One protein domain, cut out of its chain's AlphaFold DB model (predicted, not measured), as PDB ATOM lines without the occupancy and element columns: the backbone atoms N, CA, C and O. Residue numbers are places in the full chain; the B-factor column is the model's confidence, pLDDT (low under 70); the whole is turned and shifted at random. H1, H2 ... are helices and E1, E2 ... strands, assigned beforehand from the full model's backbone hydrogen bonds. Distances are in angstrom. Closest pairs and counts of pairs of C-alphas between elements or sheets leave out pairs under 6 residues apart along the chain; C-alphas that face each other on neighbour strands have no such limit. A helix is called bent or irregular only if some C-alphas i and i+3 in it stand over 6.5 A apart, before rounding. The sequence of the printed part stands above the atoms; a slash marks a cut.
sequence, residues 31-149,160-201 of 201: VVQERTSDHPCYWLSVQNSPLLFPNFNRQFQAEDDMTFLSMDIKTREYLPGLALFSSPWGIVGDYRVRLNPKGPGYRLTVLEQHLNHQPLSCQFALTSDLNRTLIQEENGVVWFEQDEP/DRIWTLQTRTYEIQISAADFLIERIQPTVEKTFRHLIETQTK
ATOM      1  N   VAL A  31      20.772  37.946  -4.488       75.88
ATOM      2  CA  VAL A  31      20.360  37.217  -5.674       75.88
ATOM      3  C   VAL A  31      19.572  36.026  -5.156       75.88
ATOM      4  O   VAL A  31      20.147  35.127  -4.544       75.88
ATOM      5  N   VAL A  32      18.250  36.074  -5.299       75.75
ATOM      6  CA  VAL A  32      17.345  35.037  -4.795       75.75
ATOM      7  C   VAL A  32      16.914  34.157  -5.957       75.75
ATOM      8  O   VAL A  32      16.649  34.644  -7.060       75.75
ATOM      9  N   GLN A  33      16.909  32.850  -5.713       73.25
ATOM     10  CA  GLN A  33      16.497  31.833  -6.666       73.25
ATOM     11  C   GLN A  33      15.434  30.956  -6.019       73.25
ATOM     12  O   GLN A  33      15.682  30.329  -4.986       73.25
ATOM     13  N   GLU A  34      14.292  30.845  -6.679       67.81
ATOM     14  CA  GLU A  34      13.276  29.862  -6.338       67.81
ATOM     15  C   GLU A  34      13.614  28.530  -7.011       67.81
ATOM     16  O   GLU A  34      13.775  28.445  -8.229       67.81
ATOM     17  N   ARG A  35      13.811  27.490  -6.194       57.22
ATOM     18  CA  ARG A  35      14.262  26.159  -6.646       57.22
ATOM     19  C   ARG A  35      13.113  25.209  -7.001       57.22
ATOM     20  O   ARG A  35      13.372  24.049  -7.294       57.22
ATOM     21  N   THR A  36      11.866  25.663  -6.921       54.19
ATOM     22  CA  THR A  36      10.671  24.805  -6.841       54.19
ATOM     23  C   THR A  36       9.900  24.627  -8.149       54.19
ATOM     24  O   THR A  36       8.802  24.081  -8.121       54.19
ATOM     25  N   SER A  37      10.449  25.003  -9.306       52.56
ATOM     26  CA  SER A  37       9.784  24.812 -10.601       52.56
ATOM     27  C   SER A  37      10.735  24.270 -11.671       52.56
ATOM     28  O   SER A  37      11.950  24.460 -11.603       52.56
ATOM     29  N   ASP A  38      10.166  23.663 -12.717       56.25
ATOM     30  CA  ASP A  38      10.890  23.293 -13.943       56.25
ATOM     31  C   ASP A  38      11.542  24.511 -14.635       56.25
ATOM     32  O   ASP A  38      12.301  24.352 -15.590       56.25
ATOM     33  N   HIS A  39      11.210  25.742 -14.214       59.44
ATOM     34  CA  HIS A  39      11.660  27.019 -14.775       59.44
ATOM     35  C   HIS A  39      12.105  27.948 -13.626       59.44
ATOM     36  O   HIS A  39      11.285  28.734 -13.142       59.44
ATOM     37  N   PRO A  40      13.366  27.862 -13.156       66.62
ATOM     38  CA  PRO A  40      13.814  28.585 -11.968       66.62
ATOM     39  C   PRO A  40      13.615  30.094 -12.129       66.62
ATOM     40  O   PRO A  40      14.138  30.706 -13.063       66.62
ATOM     41  N   CYS A  41      12.864  30.685 -11.201       72.94
ATOM     42  CA  CYS A  41      12.630  32.119 -11.150       72.94
ATOM     43  C   CYS A  41      13.697  32.790 -10.282       72.94
ATOM     44  O   CYS A  41      14.195  32.240  -9.296       72.94
ATOM     45  N   TYR A  42      14.046  34.004 -10.672       73.94
ATOM     46  CA  TYR A  42      15.229  34.699 -10.213       73.94
ATOM     47  C   TYR A  42      14.863  36.160  -9.937       73.94
ATOM     48  O   TYR A  42      14.275  36.820 -10.795       73.94
ATOM     49  N   TRP A  43      15.189  36.677  -8.752       76.56
ATOM     50  CA  TRP A  43      14.954  38.082  -8.406       76.56
ATOM     51  C   TRP A  43      16.055  38.660  -7.529       76.56
ATOM     52  O   TRP A  43      16.872  37.941  -6.949       76.56
ATOM     53  N   LEU A  44      16.082  39.985  -7.460       75.81
ATOM     54  CA  LEU A  44      16.982  40.725  -6.595       75.81
ATOM     55  C   LEU A  44      16.242  41.159  -5.338       75.81
ATOM     56  O   LEU A  44      15.231  41.842  -5.438       75.81
ATOM     57  N   SER A  45      16.761  40.798  -4.172       77.19
ATOM     58  CA  SER A  45      16.281  41.297  -2.886       77.19
ATOM     59  C   SER A  45      17.170  42.436  -2.417       77.19
ATOM     60  O   SER A  45      18.396  42.302  -2.401       77.19
ATOM     61  N   VAL A  46      16.569  43.566  -2.069       73.75
ATOM     62  CA  VAL A  46      17.260  44.792  -1.679       73.75
ATOM     63  C   VAL A  46      16.817  45.200  -0.283       73.75
ATOM     64  O   VAL A  46      15.635  45.434  -0.029       73.75
ATOM     65  N   GLN A  47      17.783  45.317   0.623       70.75
ATOM     66  CA  GLN A  47      17.552  45.809   1.976       70.75
ATOM     67  C   GLN A  47      17.874  47.300   2.062       70.75
ATOM     68  O   GLN A  47      18.922  47.739   1.589       70.75
ATOM     69  N   ASN A  48      17.014  48.061   2.745       63.03
ATOM     70  CA  ASN A  48      17.157  49.501   2.965       63.03
ATOM     71  C   ASN A  48      17.128  50.347   1.671       63.03
ATOM     72  O   ASN A  48      17.159  49.838   0.555       63.03
ATOM     73  N   SER A  49      16.983  51.668   1.844       57.47
ATOM     74  CA  SER A  49      16.655  52.652   0.794       57.47
ATOM     75  C   SER A  49      17.318  52.392  -0.574       57.47
ATOM     76  O   SER A  49      18.540  52.237  -0.640       57.47
ATOM     77  N   PRO A  50      16.560  52.427  -1.687       53.78
ATOM     78  CA  PRO A  50      17.014  51.979  -2.998       53.78
ATOM     79  C   PRO A  50      17.789  53.078  -3.734       53.78
ATOM     80  O   PRO A  50      17.461  53.429  -4.868       53.78
ATOM     81  N   LEU A  51      18.842  53.623  -3.118       52.62
ATOM     82  CA  LEU A  51      19.698  54.668  -3.705       52.62
ATOM     83  C   LEU A  51      20.284  54.290  -5.084       52.62
ATOM     84  O   LEU A  51      20.860  55.138  -5.759       52.62
ATOM     85  N   LEU A  52      20.151  53.029  -5.507       54.78
ATOM     86  CA  LEU A  52      20.723  52.481  -6.734       54.78
ATOM     87  C   LEU A  52      19.747  52.272  -7.888       54.78
ATOM     88  O   LEU A  52      20.199  51.934  -8.978       54.78
ATOM     89  N   PHE A  53      18.452  52.497  -7.691       53.81
ATOM     90  CA  PHE A  53      17.453  52.270  -8.731       53.81
ATOM     91  C   PHE A  53      16.703  53.576  -9.021       53.81
ATOM     92  O   PHE A  53      15.649  53.847  -8.443       53.81
ATOM     93  N   PRO A  54      17.271  54.424  -9.895       46.06
ATOM     94  CA  PRO A  54      16.807  55.793 -10.110       46.06
ATOM     95  C   PRO A  54      15.461  55.895 -10.840       46.06
ATOM     96  O   PRO A  54      14.950  56.997 -10.989       46.06
ATOM     97  N   ASN A  55      14.899  54.779 -11.314       45.50
ATOM     98  CA  ASN A  55      13.741  54.782 -12.204       45.50
ATOM     99  C   ASN A  55      12.724  53.694 -11.846       45.50
ATOM    100  O   ASN A  55      12.280  52.925 -12.696       45.50
ATOM    101  N   PHE A  56      12.375  53.598 -10.566       54.56
ATOM    102  CA  PHE A  56      11.126  52.939 -10.219       54.56
ATOM    103  C   PHE A  56      10.008  53.936 -10.478       54.56
ATOM    104  O   PHE A  56       9.943  54.968  -9.808       54.56
ATOM    105  N   ASN A  57       9.144  53.628 -11.444       50.50
ATOM    106  CA  ASN A  57       7.794  54.173 -11.488       50.50
ATOM    107  C   ASN A  57       7.131  53.776 -10.168       50.50
ATOM    108  O   ASN A  57       6.494  52.738 -10.122       50.50
ATOM    109  N   ARG A  58       7.362  54.520  -9.081       61.69
ATOM    110  CA  ARG A  58       6.710  54.262  -7.799       61.69
ATOM    111  C   ARG A  58       5.262  54.663  -7.981       61.69
ATOM    112  O   ARG A  58       4.918  55.832  -7.806       61.69
ATOM    113  N   GLN A  59       4.457  53.711  -8.437       69.25
ATOM    114  CA  GLN A  59       3.029  53.910  -8.594       69.25
ATOM    115  C   GLN A  59       2.434  54.200  -7.216       69.25
ATOM    116  O   GLN A  59       1.676  55.155  -7.073       69.25
ATOM    117  N   PHE A  60       2.895  53.482  -6.186       79.56
ATOM    118  CA  PHE A  60       2.580  53.775  -4.795       79.56
ATOM    119  C   PHE A  60       3.327  54.994  -4.239       79.56
ATOM    120  O   PHE A  60       4.561  55.044  -4.183       79.56
ATOM    121  N   GLN A  61       2.557  55.966  -3.750       78.06
ATOM    122  CA  GLN A  61       3.070  57.178  -3.114       78.06
ATOM    123  C   GLN A  61       2.972  57.056  -1.592       78.06
ATOM    124  O   GLN A  61       1.952  57.399  -0.997       78.06
ATOM    125  N   ALA A  62       4.048  56.570  -0.971       78.06
ATOM    126  CA  ALA A  62       4.153  56.470   0.482       78.06
ATOM    127  C   ALA A  62       4.047  57.851   1.163       78.06
ATOM    128  O   ALA A  62       4.606  58.835   0.674       78.06
ATOM    129  N   GLU A  63       3.351  57.906   2.299       82.50
ATOM    130  CA  GLU A  63       3.234  59.108   3.138       82.50
ATOM    131  C   GLU A  63       4.420  59.246   4.113       82.50
ATOM    132  O   GLU A  63       5.204  58.314   4.294       82.50
ATOM    133  N   ASP A  64       4.562  60.410   4.757       79.06
ATOM    134  CA  ASP A  64       5.719  60.745   5.609       79.06
ATOM    135  C   ASP A  64       5.906  59.806   6.819       79.06
ATOM    136  O   ASP A  64       7.016  59.637   7.330       79.06
ATOM    137  N   ASP A  65       4.835  59.182   7.299       77.94
ATOM    138  CA  ASP A  65       4.851  58.211   8.396       77.94
ATOM    139  C   ASP A  65       5.069  56.759   7.930       77.94
ATOM    140  O   ASP A  65       5.123  55.839   8.757       77.94
ATOM    141  N   MET A  66       5.243  56.552   6.622       84.62
ATOM    142  CA  MET A  66       5.549  55.269   6.000       84.62
ATOM    143  C   MET A  66       7.032  55.214   5.622       84.62
ATOM    144  O   MET A  66       7.511  55.873   4.703       84.62
ATOM    145  N   THR A  67       7.799  54.388   6.329       83.62
ATOM    146  CA  THR A  67       9.235  54.218   6.078       83.62
ATOM    147  C   THR A  67       9.492  52.961   5.259       83.62
ATOM    148  O   THR A  67       9.152  51.867   5.695       83.62
ATOM    149  N   PHE A  68      10.147  53.083   4.108       78.50
ATOM    150  CA  PHE A  68      10.580  51.930   3.313       78.50
ATOM    151  C   PHE A  68      11.525  51.004   4.102       78.50
ATOM    152  O   PHE A  68      12.446  51.481   4.771       78.50
ATOM    153  N   LEU A  69      11.317  49.691   4.004       79.69
ATOM    154  CA  LEU A  69      12.122  48.664   4.671       79.69
ATOM    155  C   LEU A  69      12.979  47.877   3.678       79.69
ATOM    156  O   LEU A  69      14.206  47.841   3.796       79.69
ATOM    157  N   SER A  70      12.325  47.251   2.708       77.94
ATOM    158  CA  SER A  70      12.935  46.327   1.756       77.94
ATOM    159  C   SER A  70      12.152  46.317   0.456       77.94
ATOM    160  O   SER A  70      10.989  46.715   0.418       77.94
ATOM    161  N   MET A  71      12.788  45.849  -0.614       80.75
ATOM    162  CA  MET A  71      12.062  45.456  -1.812       80.75
ATOM    163  C   MET A  71      12.668  44.228  -2.468       80.75
ATOM    164  O   MET A  71      13.887  44.083  -2.513       80.75
ATOM    165  N   ASP A  72      11.812  43.413  -3.060       79.06
ATOM    166  CA  ASP A  72      12.182  42.376  -4.004       79.06
ATOM    167  C   ASP A  72      11.830  42.839  -5.418       79.06
ATOM    168  O   ASP A  72      10.741  43.345  -5.678       79.06
ATOM    169  N   ILE A  73      12.766  42.687  -6.349       77.69
ATOM    170  CA  ILE A  73      12.669  43.201  -7.714       77.69
ATOM    171  C   ILE A  73      12.893  42.049  -8.677       77.69
ATOM    172  O   ILE A  73      13.964  41.438  -8.722       77.69
ATOM    173  N   LYS A  74      11.898  41.810  -9.520       75.81
ATOM    174  CA  LYS A  74      11.993  40.935 -10.676       75.81
ATOM    175  C   LYS A  74      12.335  41.763 -11.913       75.81
ATOM    176  O   LYS A  74      11.603  42.670 -12.316       75.81
ATOM    177  N   THR A  75      13.483  41.459 -12.509       67.88
ATOM    178  CA  THR A  75      14.035  42.138 -13.688       67.88
ATOM    179  C   THR A  75      14.192  41.167 -14.853       67.88
ATOM    180  O   THR A  75      14.193  39.951 -14.664       67.88
ATOM    181  N   ARG A  76      14.289  41.679 -16.089       60.59
ATOM    182  CA  ARG A  76      14.571  40.824 -17.262       60.59
ATOM    183  C   ARG A  76      16.003  40.290 -17.258       60.59
ATOM    184  O   ARG A  76      16.257  39.213 -17.781       60.59
ATOM    185  N   GLU A  77      16.930  41.042 -16.670       59.91
ATOM    186  CA  GLU A  77      18.335  40.660 -16.558       59.91
ATOM    187  C   GLU A  77      18.679  40.369 -15.099       59.91
ATOM    188  O   GLU A  77      18.573  41.247 -14.244       59.91
ATOM    189  N   TYR A  78      19.099  39.133 -14.820       55.94
ATOM    190  CA  TYR A  78      19.432  38.681 -13.465       55.94
ATOM    191  C   TYR A  78      20.857  39.035 -13.027       55.94
ATOM    192  O   TYR A  78      21.212  38.890 -11.860       55.94
ATOM    193  N   LEU A  79      21.700  39.498 -13.956       60.06
ATOM    194  CA  LEU A  79      23.053  39.918 -13.619       60.06
ATOM    195  C   LEU A  79      22.968  41.150 -12.702       60.06
ATOM    196  O   LEU A  79      22.560  42.213 -13.174       60.06
ATOM    197  N   PRO A  80      23.388  41.072 -11.422       55.44
ATOM    198  CA  PRO A  80      23.142  42.136 -10.438       55.44
ATOM    199  C   PRO A  80      23.746  43.487 -10.834       55.44
ATOM    200  O   PRO A  80      23.277  44.543 -10.416       55.44
ATOM    201  N   GLY A  81      24.805  43.461 -11.653       57.09
ATOM    202  CA  GLY A  81      25.450  44.656 -12.190       57.09
ATOM    203  C   GLY A  81      24.685  45.342 -13.326       57.09
ATOM    204  O   GLY A  81      24.855  46.549 -13.489       57.09
ATOM    205  N   LEU A  82      23.859  44.604 -14.078       56.88
ATOM    206  CA  LEU A  82      23.071  45.110 -15.209       56.88
ATOM    207  C   LEU A  82      21.594  45.322 -14.861       56.88
ATOM    208  O   LEU A  82      20.940  46.172 -15.456       56.88
ATOM    209  N   ALA A  83      21.092  44.633 -13.837       57.25
ATOM    210  CA  ALA A  83      19.706  44.734 -13.398       57.25
ATOM    211  C   ALA A  83      19.272  46.167 -13.029       57.25
ATOM    212  O   ALA A  83      18.118  46.522 -13.243       57.25
ATOM    213  N   LEU A  84      20.202  47.014 -12.559       55.25
ATOM    214  CA  LEU A  84      19.966  48.445 -12.295       55.25
ATOM    215  C   LEU A  84      19.581  49.245 -13.553       55.25
ATOM    216  O   LEU A  84      18.941  50.288 -13.448       55.25
ATOM    217  N   PHE A  85      20.015  48.783 -14.726       55.66
ATOM    218  CA  PHE A  85      19.729  49.391 -16.028       55.66
ATOM    219  C   PHE A  85      18.590  48.682 -16.759       55.66
ATOM    220  O   PHE A  85      18.133  49.151 -17.800       55.66
ATOM    221  N   SER A  86      18.135  47.553 -16.226       57.00
ATOM    222  CA  SER A  86      17.007  46.824 -16.775       57.00
ATOM    223  C   SER A  86      15.705  47.379 -16.210       57.00
ATOM    224  O   SER A  86      15.624  47.731 -15.033       57.00
ATOM    225  N   SER A  87      14.667  47.438 -17.042       64.12
ATOM    226  CA  SER A  87      13.334  47.776 -16.554       64.12
ATOM    227  C   SER A  87      12.819  46.618 -15.690       64.12
ATOM    228  O   SER A  87      12.716  45.493 -16.205       64.12
ATOM    229  N   PRO A  88      12.502  46.849 -14.403       71.62
ATOM    230  CA  PRO A  88      11.843  45.842 -13.592       71.62
ATOM    231  C   PRO A  88      10.459  45.571 -14.175       71.62
ATOM    232  O   PRO A  88       9.822  46.462 -14.736       71.62
ATOM    233  N   TRP A  89      10.017  44.324 -14.076       75.38
ATOM    234  CA  TRP A  89       8.682  43.918 -14.506       75.38
ATOM    235  C   TRP A  89       7.796  43.503 -13.331       75.38
ATOM    236  O   TRP A  89       6.592  43.382 -13.516       75.38
ATOM    237  N   GLY A  90       8.362  43.325 -12.135       78.69
ATOM    238  CA  GLY A  90       7.625  43.105 -10.894       78.69
ATOM    239  C   GLY A  90       8.429  43.594  -9.694       78.69
ATOM    240  O   GLY A  90       9.649  43.439  -9.666       78.69
ATOM    241  N   ILE A  91       7.764  44.196  -8.718       80.19
ATOM    242  CA  ILE A  91       8.370  44.773  -7.521       80.19
ATOM    243  C   ILE A  91       7.465  44.482  -6.334       80.19
ATOM    244  O   ILE A  91       6.293  44.824  -6.379       80.19
ATOM    245  N   VAL A  92       8.014  43.934  -5.257       86.19
ATOM    246  CA  VAL A  92       7.355  43.876  -3.948       86.19
ATOM    247  C   VAL A  92       8.120  44.791  -3.008       86.19
ATOM    248  O   VAL A  92       9.293  44.554  -2.757       86.19
ATOM    249  N   GLY A  93       7.496  45.855  -2.518       85.50
ATOM    250  CA  GLY A  93       8.051  46.782  -1.541       85.50
ATOM    251  C   GLY A  93       7.396  46.616  -0.175       85.50
ATOM    252  O   GLY A  93       6.175  46.652  -0.057       85.50
ATOM    253  N   ASP A  94       8.216  46.500   0.863       86.31
ATOM    254  CA  ASP A  94       7.775  46.500   2.250       86.31
ATOM    255  C   ASP A  94       7.987  47.867   2.885       86.31
ATOM    256  O   ASP A  94       9.076  48.450   2.838       86.31
ATOM    257  N   TYR A  95       6.957  48.341   3.564       85.81
ATOM    258  CA  TYR A  95       6.953  49.594   4.292       85.81
ATOM    259  C   TYR A  95       6.643  49.336   5.761       85.81
ATOM    260  O   TYR A  95       5.908  48.423   6.136       85.81
ATOM    261  N   ARG A  96       7.219  50.173   6.614       87.62
ATOM    262  CA  ARG A  96       6.873  50.302   8.021       87.62
ATOM    263  C   ARG A  96       5.941  51.482   8.175       87.62
ATOM    264  O   ARG A  96       6.358  52.615   7.962       87.62
ATOM    265  N   VAL A  97       4.736  51.214   8.635       88.06
ATOM    266  CA  VAL A  97       3.716  52.214   8.941       88.06
ATOM    267  C   VAL A  97       3.659  52.395  10.448       88.06
ATOM    268  O   VAL A  97       3.689  51.416  11.194       88.06
ATOM    269  N   ARG A  98       3.573  53.635  10.923       84.31
ATOM    270  CA  ARG A  98       3.373  53.924  12.345       84.31
ATOM    271  C   ARG A  98       2.027  54.598  12.557       84.31
ATOM    272  O   ARG A  98       1.821  55.702  12.083       84.31
ATOM    273  N   LEU A  99       1.159  53.985  13.365       83.19
ATOM    274  CA  LEU A  99      -0.100  54.623  13.786       83.19
ATOM    275  C   LEU A  99       0.139  55.858  14.667       83.19
ATOM    276  O   LEU A  99      -0.677  56.766  14.705       83.19
ATOM    277  N   ASN A 100       1.267  55.888  15.380       81.06
ATOM    278  CA  ASN A 100       1.699  57.008  16.207       81.06
ATOM    279  C   ASN A 100       3.210  57.224  16.015       81.06
ATOM    280  O   ASN A 100       3.943  56.234  15.984       81.06
ATOM    281  N   PRO A 101       3.736  58.466  16.003       77.00
ATOM    282  CA  PRO A 101       5.158  58.730  15.733       77.00
ATOM    283  C   PRO A 101       6.143  57.964  16.634       77.00
ATOM    284  O   PRO A 101       7.234  57.587  16.197       77.00
ATOM    285  N   LYS A 102       5.738  57.721  17.890       80.75
ATOM    286  CA  LYS A 102       6.491  56.977  18.917       80.75
ATOM    287  C   LYS A 102       5.984  55.543  19.142       80.75
ATOM    288  O   LYS A 102       6.455  54.877  20.057       80.75
ATOM    289  N   GLY A 103       4.992  55.102  18.374       78.19
ATOM    290  CA  GLY A 103       4.373  53.787  18.507       78.19
ATOM    291  C   GLY A 103       5.147  52.672  17.797       78.19
ATOM    292  O   GLY A 103       6.147  52.936  17.117       78.19
ATOM    293  N   PRO A 104       4.680  51.418  17.935       81.44
ATOM    294  CA  PRO A 104       5.186  50.306  17.140       81.44
ATOM    295  C   PRO A 104       4.980  50.569  15.643       81.44
ATOM    296  O   PRO A 104       4.043  51.254  15.229       81.44
ATOM    297  N   GLY A 105       5.896  50.032  14.839       84.00
ATOM    298  CA  GLY A 105       5.778  50.032  13.389       84.00
ATOM    299  C   GLY A 105       5.196  48.713  12.902       84.00
ATOM    300  O   GLY A 105       5.619  47.655  13.362       84.00
ATOM    301  N   TYR A 106       4.284  48.788  11.946       87.50
ATOM    302  CA  TYR A 106       3.597  47.650  11.353       87.50
ATOM    303  C   TYR A 106       3.963  47.520   9.879       87.50
ATOM    304  O   TYR A 106       4.308  48.515   9.239       87.50
ATOM    305  N   ARG A 107       3.954  46.295   9.352       86.50
ATOM    306  CA  ARG A 107       4.344  46.030   7.964       86.50
ATOM    307  C   ARG A 107       3.169  46.312   7.027       86.50
ATOM    308  O   ARG A 107       2.044  45.929   7.323       86.50
ATOM    309  N   LEU A 108       3.470  46.961   5.913       89.19
ATOM    310  CA  LEU A 108       2.604  47.152   4.756       89.19
ATOM    311  C   LEU A 108       3.361  46.624   3.541       89.19
ATOM    312  O   LEU A 108       4.518  47.002   3.349       89.19
ATOM    313  N   THR A 109       2.722  45.792   2.729       89.69
ATOM    314  CA  THR A 109       3.347  45.219   1.533       89.69
ATOM    315  C   THR A 109       2.667  45.770   0.291       89.69
ATOM    316  O   THR A 109       1.442  45.798   0.208       89.69
ATOM    317  N   VAL A 110       3.460  46.206  -0.681       89.25
ATOM    318  CA  VAL A 110       2.987  46.753  -1.954       89.25
ATOM    319  C   VAL A 110       3.628  45.971  -3.084       89.25
ATOM    320  O   VAL A 110       4.848  45.932  -3.183       89.25
ATOM    321  N   LEU A 111       2.825  45.368  -3.945       88.56
ATOM    322  CA  LEU A 111       3.259  44.722  -5.175       88.56
ATOM    323  C   LEU A 111       2.883  45.600  -6.366       88.56
ATOM    324  O   LEU A 111       1.739  46.010  -6.487       88.56
ATOM    325  N   GLU A 112       3.822  45.829  -7.273       86.56
ATOM    326  CA  GLU A 112       3.608  46.450  -8.579       86.56
ATOM    327  C   GLU A 112       4.182  45.525  -9.659       86.56
ATOM    328  O   GLU A 112       5.367  45.193  -9.616       86.56
ATOM    329  N   GLN A 113       3.386  45.089 -10.637       82.44
ATOM    330  CA  GLN A 113       3.866  44.195 -11.696       82.44
ATOM    331  C   GLN A 113       3.218  44.418 -13.061       82.44
ATOM    332  O   GLN A 113       2.080  44.857 -13.179       82.44
ATOM    333  N   HIS A 114       3.959  44.092 -14.119       79.62
ATOM    334  CA  HIS A 114       3.458  44.042 -15.486       79.62
ATOM    335  C   HIS A 114       2.875  42.664 -15.800       79.62
ATOM    336  O   HIS A 114       3.553  41.648 -15.646       79.62
ATOM    337  N   LEU A 115       1.683  42.638 -16.391       74.19
ATOM    338  CA  LEU A 115       0.978  41.388 -16.698       74.19
ATOM    339  C   LEU A 115       1.540  40.648 -17.930       74.19
ATOM    340  O   LEU A 115       1.463  39.427 -18.019       74.19
ATOM    341  N   ASN A 116       2.153  41.367 -18.879       66.62
ATOM    342  CA  ASN A 116       2.403  40.840 -20.233       66.62
ATOM    343  C   ASN A 116       3.814  40.286 -20.499       66.62
ATOM    344  O   ASN A 116       4.232  40.250 -21.655       66.62
ATOM    345  N   HIS A 117       4.590  39.894 -19.482       59.25
ATOM    346  CA  HIS A 117       6.036  39.743 -19.700       59.25
ATOM    347  C   HIS A 117       6.733  38.465 -19.237       59.25
ATOM    348  O   HIS A 117       7.915  38.355 -19.556       59.25
ATOM    349  N   GLN A 118       6.090  37.496 -18.576       62.56
ATOM    350  CA  GLN A 118       6.767  36.275 -18.098       62.56
ATOM    351  C   GLN A 118       5.802  35.093 -17.867       62.56
ATOM    352  O   GLN A 118       4.590  35.315 -17.790       62.56
ATOM    353  N   PRO A 119       6.322  33.851 -17.718       65.06
ATOM    354  CA  PRO A 119       5.535  32.710 -17.260       65.06
ATOM    355  C   PRO A 119       4.821  33.041 -15.949       65.06
ATOM    356  O   PRO A 119       5.429  33.617 -15.045       65.06
ATOM    357  N   LEU A 120       3.554  32.635 -15.832       67.38
ATOM    358  CA  LEU A 120       2.736  32.843 -14.630       67.38
ATOM    359  C   LEU A 120       3.445  32.362 -13.355       67.38
ATOM    360  O   LEU A 120       3.361  33.019 -12.325       67.38
ATOM    361  N   SER A 121       4.231  31.283 -13.446       68.19
ATOM    362  CA  SER A 121       5.014  30.732 -12.333       68.19
ATOM    363  C   SER A 121       6.052  31.689 -11.749       68.19
ATOM    364  O   SER A 121       6.494  31.482 -10.627       68.19
ATOM    365  N   CYS A 122       6.477  32.705 -12.503       70.94
ATOM    366  CA  CYS A 122       7.431  33.696 -12.029       70.94
ATOM    367  C   CYS A 122       6.773  35.019 -11.639       70.94
ATOM    368  O   CYS A 122       7.483  35.898 -11.159       70.94
ATOM    369  N   GLN A 123       5.462  35.204 -11.799       74.31
ATOM    370  CA  GLN A 123       4.797  36.427 -11.338       74.31
ATOM    371  C   GLN A 123       4.814  36.497  -9.808       74.31
ATOM    372  O   GLN A 123       4.983  35.488  -9.125       74.31
ATOM    373  N   PHE A 124       4.777  37.703  -9.245       71.81
ATOM    374  CA  PHE A 124       4.498  37.816  -7.817       71.81
ATOM    375  C   PHE A 124       2.986  37.666  -7.645       71.81
ATOM    376  O   PHE A 124       2.217  38.227  -8.415       71.81
ATOM    377  N   ALA A 125       2.558  36.910  -6.647       66.12
ATOM    378  CA  ALA A 125       1.161  36.861  -6.248       66.12
ATOM    379  C   ALA A 125       1.132  37.140  -4.750       66.12
ATOM    380  O   ALA A 125       1.760  36.398  -3.993       66.12
ATOM    381  N   LEU A 126       0.476  38.225  -4.324       58.50
ATOM    382  CA  LEU A 126       0.211  38.425  -2.897       58.50
ATOM    383  C   LEU A 126      -1.030  37.652  -2.444       58.50
ATOM    384  O   LEU A 126      -1.173  37.442  -1.249       58.50
ATOM    385  N   THR A 127      -1.900  37.222  -3.367       60.91
ATOM    386  CA  THR A 127      -3.196  36.607  -3.033       60.91
ATOM    387  C   THR A 127      -3.567  35.483  -3.994       60.91
ATOM    388  O   THR A 127      -3.047  35.390  -5.111       60.91
ATOM    389  N   SER A 128      -4.512  34.645  -3.567       57.28
ATOM    390  CA  SER A 128      -5.254  33.765  -4.481       57.28
ATOM    391  C   SER A 128      -6.398  34.523  -5.174       57.28
ATOM    392  O   SER A 128      -7.011  35.396  -4.566       57.28
ATOM    393  N   ASP A 129      -6.748  34.170  -6.418       63.69
ATOM    394  CA  ASP A 129      -7.852  34.791  -7.193       63.69
ATOM    395  C   ASP A 129      -9.272  34.532  -6.624       63.69
ATOM    396  O   ASP A 129     -10.280  34.761  -7.293       63.69
ATOM    397  N   LEU A 130      -9.386  34.027  -5.394       63.03
ATOM    398  CA  LEU A 130     -10.646  33.616  -4.781       63.03
ATOM    399  C   LEU A 130     -11.240  34.749  -3.925       63.03
ATOM    400  O   LEU A 130     -10.539  35.394  -3.157       63.03
ATOM    401  N   ASN A 131     -12.561  34.944  -4.012       78.56
ATOM    402  CA  ASN A 131     -13.356  35.852  -3.162       78.56
ATOM    403  C   ASN A 131     -13.017  37.355  -3.248       78.56
ATOM    404  O   ASN A 131     -13.100  38.073  -2.252       78.56
ATOM    405  N   ARG A 132     -12.691  37.858  -4.443       87.38
ATOM    406  CA  ARG A 132     -12.530  39.301  -4.682       87.38
ATOM    407  C   ARG A 132     -13.877  40.014  -4.793       87.38
ATOM    408  O   ARG A 132     -14.764  39.568  -5.520       87.38
ATOM    409  N   THR A 133     -13.997  41.161  -4.136       92.00
ATOM    410  CA  THR A 133     -15.126  42.088  -4.273       92.00
ATOM    411  C   THR A 133     -14.750  43.198  -5.246       92.00
ATOM    412  O   THR A 133     -13.760  43.893  -5.038       92.00
ATOM    413  N   LEU A 134     -15.530  43.371  -6.317       92.69
ATOM    414  CA  LEU A 134     -15.343  44.466  -7.270       92.69
ATOM    415  C   LEU A 134     -15.798  45.792  -6.646       92.69
ATOM    416  O   LEU A 134     -16.959  45.926  -6.260       92.69
ATOM    417  N   ILE A 135     -14.893  46.767  -6.584       93.19
ATOM    418  CA  ILE A 135     -15.147  48.114  -6.057       93.19
ATOM    419  C   ILE A 135     -15.472  49.089  -7.190       93.19
ATOM    420  O   ILE A 135     -16.427  49.858  -7.094       93.19
ATOM    421  N   GLN A 136     -14.691  49.056  -8.273       89.19
ATOM    422  CA  GLN A 136     -14.861  49.949  -9.420       89.19
ATOM    423  C   GLN A 136     -14.355  49.287 -10.704       89.19
ATOM    424  O   GLN A 136     -13.345  48.588 -10.693       89.19
ATOM    425  N   GLU A 137     -15.027  49.558 -11.822       89.81
ATOM    426  CA  GLU A 137     -14.563  49.205 -13.164       89.81
ATOM    427  C   GLU A 137     -14.807  50.381 -14.113       89.81
ATOM    428  O   GLU A 137     -15.938  50.844 -14.265       89.81
ATOM    429  N   GLU A 138     -13.748  50.877 -14.750       83.69
ATOM    430  CA  GLU A 138     -13.840  51.982 -15.702       83.69
ATOM    431  C   GLU A 138     -12.721  51.905 -16.747       83.69
ATOM    432  O   GLU A 138     -11.550  51.743 -16.416       83.69
ATOM    433  N   ASN A 139     -13.068  52.025 -18.034       81.94
ATOM    434  CA  ASN A 139     -12.114  52.094 -19.153       81.94
ATOM    435  C   ASN A 139     -11.065  50.956 -19.206       81.94
ATOM    436  O   ASN A 139      -9.959  51.137 -19.715       81.94
ATOM    437  N   GLY A 140     -11.412  49.754 -18.732       81.19
ATOM    438  CA  GLY A 140     -10.488  48.612 -18.679       81.19
ATOM    439  C   GLY A 140      -9.483  48.670 -17.524       81.19
ATOM    440  O   GLY A 140      -8.482  47.951 -17.559       81.19
ATOM    441  N   VAL A 141      -9.747  49.522 -16.532       87.44
ATOM    442  CA  VAL A 141      -9.144  49.494 -15.201       87.44
ATOM    443  C   VAL A 141     -10.166  48.925 -14.223       87.44
ATOM    444  O   VAL A 141     -11.328  49.330 -14.228       87.44
ATOM    445  N   VAL A 142      -9.731  47.984 -13.393       91.69
ATOM    446  CA  VAL A 142     -10.578  47.247 -12.458       91.69
ATOM    447  C   VAL A 142      -9.965  47.320 -11.069       91.69
ATOM    448  O   VAL A 142      -8.770  47.085 -10.906       91.69
ATOM    449  N   TRP A 143     -10.767  47.655 -10.066       92.75
ATOM    450  CA  TRP A 143     -10.354  47.736  -8.671       92.75
ATOM    451  C   TRP A 143     -11.123  46.716  -7.837       92.75
ATOM    452  O   TRP A 143     -12.352  46.752  -7.778       92.75
ATOM    453  N   PHE A 144     -10.388  45.837  -7.162       93.31
ATOM    454  CA  PHE A 144     -10.905  44.845  -6.233       93.31
ATOM    455  C   PHE A 144     -10.443  45.073  -4.789       93.31
ATOM    456  O   PHE A 144      -9.372  45.630  -4.536       93.31
ATOM    457  N   GLU A 145     -11.226  44.544  -3.855       93.25
ATOM    458  CA  GLU A 145     -10.873  44.353  -2.449       93.25
ATOM    459  C   GLU A 145     -11.040  42.872  -2.074       93.25
ATOM    460  O   GLU A 145     -11.975  42.207  -2.530       93.25
ATOM    461  N   GLN A 146     -10.129  42.343  -1.264       92.12
ATOM    462  CA  GLN A 146     -10.141  40.963  -0.783       92.12
ATOM    463  C   GLN A 146      -9.612  40.915   0.649       92.12
ATOM    464  O   GLN A 146      -8.597  41.538   0.940       92.12
ATOM    465  N   ASP A 147     -10.261  40.137   1.512       90.94
ATOM    466  CA  ASP A 147      -9.782  39.868   2.869       90.94
ATOM    467  C   ASP A 147      -9.232  38.435   2.930       90.94
ATOM    468  O   ASP A 147      -9.956  37.470   2.664       90.94
ATOM    469  N   GLU A 148      -7.949  38.284   3.265       87.00
ATOM    470  CA  GLU A 148      -7.305  36.986   3.464       87.00
ATOM    471  C   GLU A 148      -7.132  36.689   4.961       87.00
ATOM    472  O   GLU A 148      -6.519  37.475   5.685       87.00
ATOM    473  N   PRO A 149      -7.659  35.558   5.466       85.25
ATOM    474  CA  PRO A 149      -7.552  35.226   6.878       85.25
ATOM    475  C   PRO A 149      -6.097  34.939   7.256       85.25
ATOM    476  O   PRO A 149      -5.419  34.118   6.636       85.25
ATOM    477  N   ASP A 160      -5.606  40.045   6.575       89.56
ATOM    478  CA  ASP A 160      -4.960  41.054   5.760       89.56
ATOM    479  C   ASP A 160      -5.945  41.463   4.665       89.56
ATOM    480  O   ASP A 160      -6.506  40.621   3.961       89.56
ATOM    481  N   ARG A 161      -6.174  42.765   4.532       92.25
ATOM    482  CA  ARG A 161      -6.917  43.333   3.418       92.25
ATOM    483  C   ARG A 161      -5.970  43.623   2.275       92.25
ATOM    484  O   ARG A 161      -4.990  44.354   2.447       92.25
ATOM    485  N   ILE A 162      -6.310  43.104   1.104       92.94
ATOM    486  CA  ILE A 162      -5.627  43.391  -0.145       92.94
ATOM    487  C   ILE A 162      -6.523  44.225  -1.057       92.94
ATOM    488  O   ILE A 162      -7.607  43.803  -1.459       92.94
ATOM    489  N   TRP A 163      -6.025  45.395  -1.449       93.56
ATOM    490  CA  TRP A 163      -6.585  46.180  -2.545       93.56
ATOM    491  C   TRP A 163      -5.802  45.920  -3.817       93.56
ATOM    492  O   TRP A 163      -4.578  46.026  -3.813       93.56
ATOM    493  N   THR A 164      -6.503  45.632  -4.908       92.44
ATOM    494  CA  THR A 164      -5.893  45.359  -6.213       92.44
ATOM    495  C   THR A 164      -6.431  46.327  -7.249       92.44
ATOM    496  O   THR A 164      -7.640  46.363  -7.459       92.44
ATOM    497  N   LEU A 165      -5.560  47.075  -7.926       91.56
ATOM    498  CA  LEU A 165      -5.902  47.800  -9.148       91.56
ATOM    499  C   LEU A 165      -5.237  47.099 -10.325       91.56
ATOM    500  O   LEU A 165      -4.012  47.040 -10.425       91.56
ATOM    501  N   GLN A 166      -6.057  46.594 -11.232       89.69
ATOM    502  CA  GLN A 166      -5.629  45.896 -12.426       89.69
ATOM    503  C   GLN A 166      -5.973  46.723 -13.662       89.69
ATOM    504  O   GLN A 166      -7.083  47.213 -13.831       89.69
ATOM    505  N   THR A 167      -5.009  46.857 -14.557       86.12
ATOM    506  CA  THR A 167      -5.153  47.481 -15.873       86.12
ATOM    507  C   THR A 167      -4.849  46.439 -16.950       86.12
ATOM    508  O   THR A 167      -4.504  45.294 -16.659       86.12
ATOM    509  N   ARG A 168      -4.885  46.833 -18.227       80.94
ATOM    510  CA  ARG A 168      -4.490  45.945 -19.336       80.94
ATOM    511  C   ARG A 168      -3.015  45.534 -19.320       80.94
ATOM    512  O   ARG A 168      -2.651  44.563 -19.979       80.94
ATOM    513  N   THR A 169      -2.151  46.296 -18.653       79.69
ATOM    514  CA  THR A 169      -0.692  46.105 -18.728       79.69
ATOM    515  C   THR A 169      -0.013  45.978 -17.373       79.69
ATOM    516  O   THR A 169       1.096  45.446 -17.320       79.69
ATOM    517  N   TYR A 170      -0.665  46.433 -16.306       81.56
ATOM    518  CA  TYR A 170      -0.132  46.494 -14.948       81.56
ATOM    519  C   TYR A 170      -1.148  46.031 -13.921       81.56
ATOM    520  O   TYR A 170      -2.348  46.229 -14.098       81.56
ATOM    521  N   GLU A 171      -0.631  45.532 -12.815       87.38
ATOM    522  CA  GLU A 171      -1.355  45.294 -11.582       87.38
ATOM    523  C   GLU A 171      -0.576  45.916 -10.420       87.38
ATOM    524  O   GLU A 171       0.651  45.799 -10.352       87.38
ATOM    525  N   ILE A 172      -1.295  46.570  -9.513       89.06
ATOM    526  CA  ILE A 172      -0.785  46.977  -8.207       89.06
ATOM    527  C   ILE A 172      -1.659  46.355  -7.120       89.06
ATOM    528  O   ILE A 172      -2.885  46.445  -7.175       89.06
ATOM    529  N   GLN A 173      -1.027  45.723  -6.137       91.19
ATOM    530  CA  GLN A 173      -1.676  45.131  -4.973       91.19
ATOM    531  C   GLN A 173      -1.090  45.750  -3.701       91.19
ATOM    532  O   GLN A 173       0.126  45.886  -3.575       91.19
ATOM    533  N   ILE A 174      -1.935  46.134  -2.751       91.94
ATOM    534  CA  ILE A 174      -1.519  46.707  -1.467       91.94
ATOM    535  C   ILE A 174      -2.150  45.868  -0.365       91.94
ATOM    536  O   ILE A 174      -3.372  45.803  -0.289       91.94
ATOM    537  N   SER A 175      -1.321  45.241   0.469       91.94
ATOM    538  CA  SER A 175      -1.734  44.361   1.563       91.94
ATOM    539  C   SER A 175      -1.455  45.011   2.912       91.94
ATOM    540  O   SER A 175      -0.304  45.355   3.211       91.94
ATOM    541  N   ALA A 176      -2.491  45.147   3.737       91.19
ATOM    542  CA  ALA A 176      -2.414  45.712   5.079       91.19
ATOM    543  C   ALA A 176      -3.208  44.869   6.081       91.19
ATOM    544  O   ALA A 176      -4.289  44.387   5.763       91.19
ATOM    545  N   ALA A 177      -2.712  44.767   7.313       90.62
ATOM    546  CA  ALA A 177      -3.462  44.144   8.399       90.62
ATOM    547  C   ALA A 177      -4.762  44.908   8.699       90.62
ATOM    548  O   ALA A 177      -4.805  46.137   8.582       90.62
ATOM    549  N   ASP A 178      -5.789  44.188   9.147       90.88
ATOM    550  CA  ASP A 178      -7.112  44.705   9.516       90.88
ATOM    551  C   ASP A 178      -7.088  46.014  10.331       90.88
ATOM    552  O   ASP A 178      -7.724  47.004   9.968       90.88
ATOM    553  N   PHE A 179      -6.282  46.078  11.388       89.44
ATOM    554  CA  PHE A 179      -6.173  47.251  12.261       89.44
ATOM    555  C   PHE A 179      -5.473  48.464  11.614       89.44
ATOM    556  O   PHE A 179      -5.452  49.548  12.201       89.44
ATOM    557  N   LEU A 180      -4.861  48.306  10.434       90.75
ATOM    558  CA  LEU A 180      -4.257  49.394   9.656       90.75
ATOM    559  C   LEU A 180      -5.187  49.938   8.570       90.75
ATOM    560  O   LEU A 180      -4.853  50.964   7.977       90.75
ATOM    561  N   ILE A 181      -6.321  49.286   8.294       91.88
ATOM    562  CA  ILE A 181      -7.169  49.595   7.135       91.88
ATOM    563  C   ILE A 181      -7.552  51.071   7.095       91.88
ATOM    564  O   ILE A 181      -7.253  51.750   6.114       91.88
ATOM    565  N   GLU A 182      -8.122  51.595   8.181       91.38
ATOM    566  CA  GLU A 182      -8.564  52.994   8.247       91.38
ATOM    567  C   GLU A 182      -7.411  53.983   8.010       91.38
ATOM    568  O   GLU A 182      -7.611  55.055   7.439       91.38
ATOM    569  N   ARG A 183      -6.184  53.618   8.407       89.94
ATOM    570  CA  ARG A 183      -4.995  54.455   8.203       89.94
ATOM    571  C   ARG A 183      -4.517  54.438   6.752       89.94
ATOM    572  O   ARG A 183      -4.045  55.468   6.271       89.94
ATOM    573  N   ILE A 184      -4.570  53.280   6.098       91.12
ATOM    574  CA  ILE A 184      -3.937  53.027   4.794       91.12
ATOM    575  C   ILE A 184      -4.881  53.284   3.625       91.12
ATOM    576  O   ILE A 184      -4.430  53.734   2.570       91.12
ATOM    577  N   GLN A 185      -6.180  53.057   3.812       92.94
ATOM    578  CA  GLN A 185      -7.182  53.204   2.763       92.94
ATOM    579  C   GLN A 185      -7.106  54.565   2.037       92.94
ATOM    580  O   GLN A 185      -7.075  54.554   0.807       92.94
ATOM    581  N   PRO A 186      -6.963  55.729   2.705       92.19
ATOM    582  CA  PRO A 186      -6.839  57.007   1.997       92.19
ATOM    583  C   PRO A 186      -5.644  57.059   1.029       92.19
ATOM    584  O   PRO A 186      -5.757  57.582  -0.082       92.19
ATOM    585  N   THR A 187      -4.502  56.486   1.421       90.69
ATOM    586  CA  THR A 187      -3.292  56.419   0.592       90.69
ATOM    587  C   THR A 187      -3.481  55.478  -0.599       90.69
ATOM    588  O   THR A 187      -3.031  55.787  -1.706       90.69
ATOM    589  N   VAL A 188      -4.180  54.355  -0.397       91.81
ATOM    590  CA  VAL A 188      -4.551  53.404  -1.460       91.81
ATOM    591  C   VAL A 188      -5.446  54.086  -2.485       91.81
ATOM    592  O   VAL A 188      -5.125  54.090  -3.671       91.81
ATOM    593  N   GLU A 189      -6.521  54.733  -2.038       92.12
ATOM    594  CA  GLU A 189      -7.458  55.423  -2.924       92.12
ATOM    595  C   GLU A 189      -6.776  56.531  -3.723       92.12
ATOM    596  O   GLU A 189      -6.972  56.643  -4.933       92.12
ATOM    597  N   LYS A 190      -5.943  57.344  -3.063       90.31
ATOM    598  CA  LYS A 190      -5.164  58.395  -3.723       90.31
ATOM    599  C   LYS A 190      -4.236  57.809  -4.789       90.31
ATOM    600  O   LYS A 190      -4.178  58.336  -5.900       90.31
ATOM    601  N   THR A 191      -3.541  56.722  -4.458       88.12
ATOM    602  CA  THR A 191      -2.662  56.003  -5.386       88.12
ATOM    603  C   THR A 191      -3.453  55.492  -6.589       88.12
ATOM    604  O   THR A 191      -3.091  55.771  -7.729       88.12
ATOM    605  N   PHE A 192      -4.569  54.800  -6.362       90.44
ATOM    606  CA  PHE A 192      -5.343  54.179  -7.435       90.44
ATOM    607  C   PHE A 192      -5.991  55.212  -8.355       90.44
ATOM    608  O   PHE A 192      -5.909  55.070  -9.574       90.44
ATOM    609  N   ARG A 193      -6.548  56.298  -7.805       88.56
ATOM    610  CA  ARG A 193      -7.078  57.412  -8.609       88.56
ATOM    611  C   ARG A 193      -5.996  58.027  -9.494       88.56
ATOM    612  O   ARG A 193      -6.220  58.211 -10.687       88.56
ATOM    613  N   HIS A 194      -4.803  58.268  -8.948       85.62
ATOM    614  CA  HIS A 194      -3.678  58.793  -9.724       85.62
ATOM    615  C   HIS A 194      -3.282  57.864 -10.888       85.62
ATOM    616  O   HIS A 194      -2.985  58.325 -11.993       85.62
ATOM    617  N   LEU A 195      -3.309  56.549 -10.669       82.44
ATOM    618  CA  LEU A 195      -3.007  55.568 -11.711       82.44
ATOM    619  C   LEU A 195      -4.093  55.510 -12.784       82.44
ATOM    620  O   LEU A 195      -3.776  55.500 -13.970       82.44
ATOM    621  N   ILE A 196      -5.366  55.560 -12.397       83.25
ATOM    622  CA  ILE A 196      -6.481  55.634 -13.349       83.25
ATOM    623  C   ILE A 196      -6.339  56.880 -14.240       83.25
ATOM    624  O   ILE A 196      -6.415  56.783 -15.466       83.25
ATOM    625  N   GLU A 197      -6.058  58.047 -13.653       83.69
ATOM    626  CA  GLU A 197      -5.894  59.311 -14.387       83.69
ATOM    627  C   GLU A 197      -4.688  59.329 -15.336       83.69
ATOM    628  O   GLU A 197      -4.704  60.028 -16.349       83.69
ATOM    629  N   THR A 198      -3.616  58.607 -15.006       77.25
ATOM    630  CA  THR A 198      -2.408  58.550 -15.844       77.25
ATOM    631  C   THR A 198      -2.522  57.536 -16.979       77.25
ATOM    632  O   THR A 198      -1.869  57.719 -17.999       77.25
ATOM    633  N   GLN A 199      -3.363  56.508 -16.840       68.25
ATOM    634  CA  GLN A 199      -3.611  55.497 -17.882       68.25
ATOM    635  C   GLN A 199      -4.707  55.901 -18.883       68.25
ATOM    636  O   GLN A 199      -4.828  55.288 -19.941       68.25
ATOM    637  N   THR A 200      -5.525  56.902 -18.550       59.16
ATOM    638  CA  THR A 200      -6.655  57.370 -19.378       59.16
ATOM    639  C   THR A 200      -6.347  58.622 -20.209       59.16
ATOM    640  O   THR A 200      -7.204  59.059 -20.977       59.16
ATOM    641  N   LYS A 201      -5.141  59.186 -20.081       55.12
ATOM    642  CA  LYS A 201      -4.627  60.301 -20.895       55.12
ATOM    643  C   LYS A 201      -3.803  59.797 -22.073       55.12
ATOM    644  O   LYS A 201      -3.923  60.418 -23.151       55.12
TER     645      LYS A 201
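Overview. This is residues 31 to 149 and 160 to 201 of the 201 residues of an uncharacterized protein of Holdemania filiformis DSM 12042 (UniProt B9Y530). One large antiparallel sheet of nine strands, twisted and curled, makes a wall with a single long, kinked helix, H1, over one face, mainly over E8 and E9. Residues 56 to 62 of the long link from E2 to E3 pass over that same face, while the long link from E5 to E6, residues 115 to 132, crosses the opposite face. The sheet's order is E1, E2, E3, E4, E5, E9, E8, E7, E6, and the class is mixed, helices and strands. The printed part has 161 residues with nine named strands, E1 to E9 in turn, followed by H1. It is compact, with a radius of gyration of the C-alphas of 15.9 A, and spans 41 by 40 by 35 A.

Arrangement. In the sheet, E5, residues 105 to 114, and E9, residues 170 to 177, are antiparallel neighbours at 165 degrees, with N 111 and O 173 within hydrogen-bond range at 2.8 A. On the other side of E5 is E4, residues 88 to 98, at 163 degrees, with N 93 and O 110 at 2.7 A. Next comes E3, residues 66 to 75, at 164 degrees to E4, with N 72 and O 92 at 2.8 A; E3 bends by 61 degrees at residue 69. E2, residues 41 to 47, stands at 153 degrees to E3, with N 46 and O 71 at 2.8 A. The edge strand E1, residues 31 to 34, stands at 138 degrees to E2, with N 32 and O 43 at 2.8 A. The pairing of E2 is staggered: its residues 41 to 44 pair with E1 and its residues 44 to 47 with E3. E1 to E5 form a meander, each strand the antiparallel neighbour of the one before. Beyond E9 comes E8, residues 160 to 166, at 166 degrees, with N 163 and O 174 at 2.9 A; E8 and E9 are a hairpin. E7, residues 141 to 149, stands at 163 degrees to E8, with N 144 and O 164 at 2.8 A. The other edge strand, E6, residues 133 to 138, forms a hairpin with E7 at 168 degrees, with N 143 and O 136 at 2.8 A. H1, residues 178 to 199, is on one face of the sheet, an arrangement of two layers, helix over sheet. Its closest C-alphas to E8 are those of Asp 178 and Asp 160, 5.7 A apart, and to E9 those of Val 188 and Ile 174, 7.4 A apart. H1 is near E4 and near E5, with 5 pairs of C-alphas within 10 A each. H1 has a kink of 54 degrees near residue 185 and is irregular, with C-alphas 179 and 182 7.4 A apart; 14 of its 18 O i to N i+4 pairs are within hydrogen-bond range.

Along the chain. E1 begins at C-alpha 31, at (20.360, 37.217, -5.674), and is 10.2 A long; E2 measures 19.6 A. E3 measures 25.1 A, E4 28.5 A and E5 29.6 A, with C-alpha 105 at (5.778, 50.032, 13.389). E6 is 15.2 A long, E7 26.3 A, E8 18.8 A and E9 23.7 A. H1 measures 29.7 A and ends at C-alpha 199, at (-3.611, 55.497, -17.882).

Size, cuts and confidence. The two C-alphas farthest apart are those of Asp 38 and Lys 102, 47.3 A. Residues 150 to 159 are not printed, and C-alphas 149 and 160 are 6.5 A apart across the cut. The links from E2 to E3, E3 to E4 and E5 to E6 are long. The model's mean pLDDT over the printed part is 77.1; 47 residues are under 70, among them residues 48 to 59 and 75 to 87.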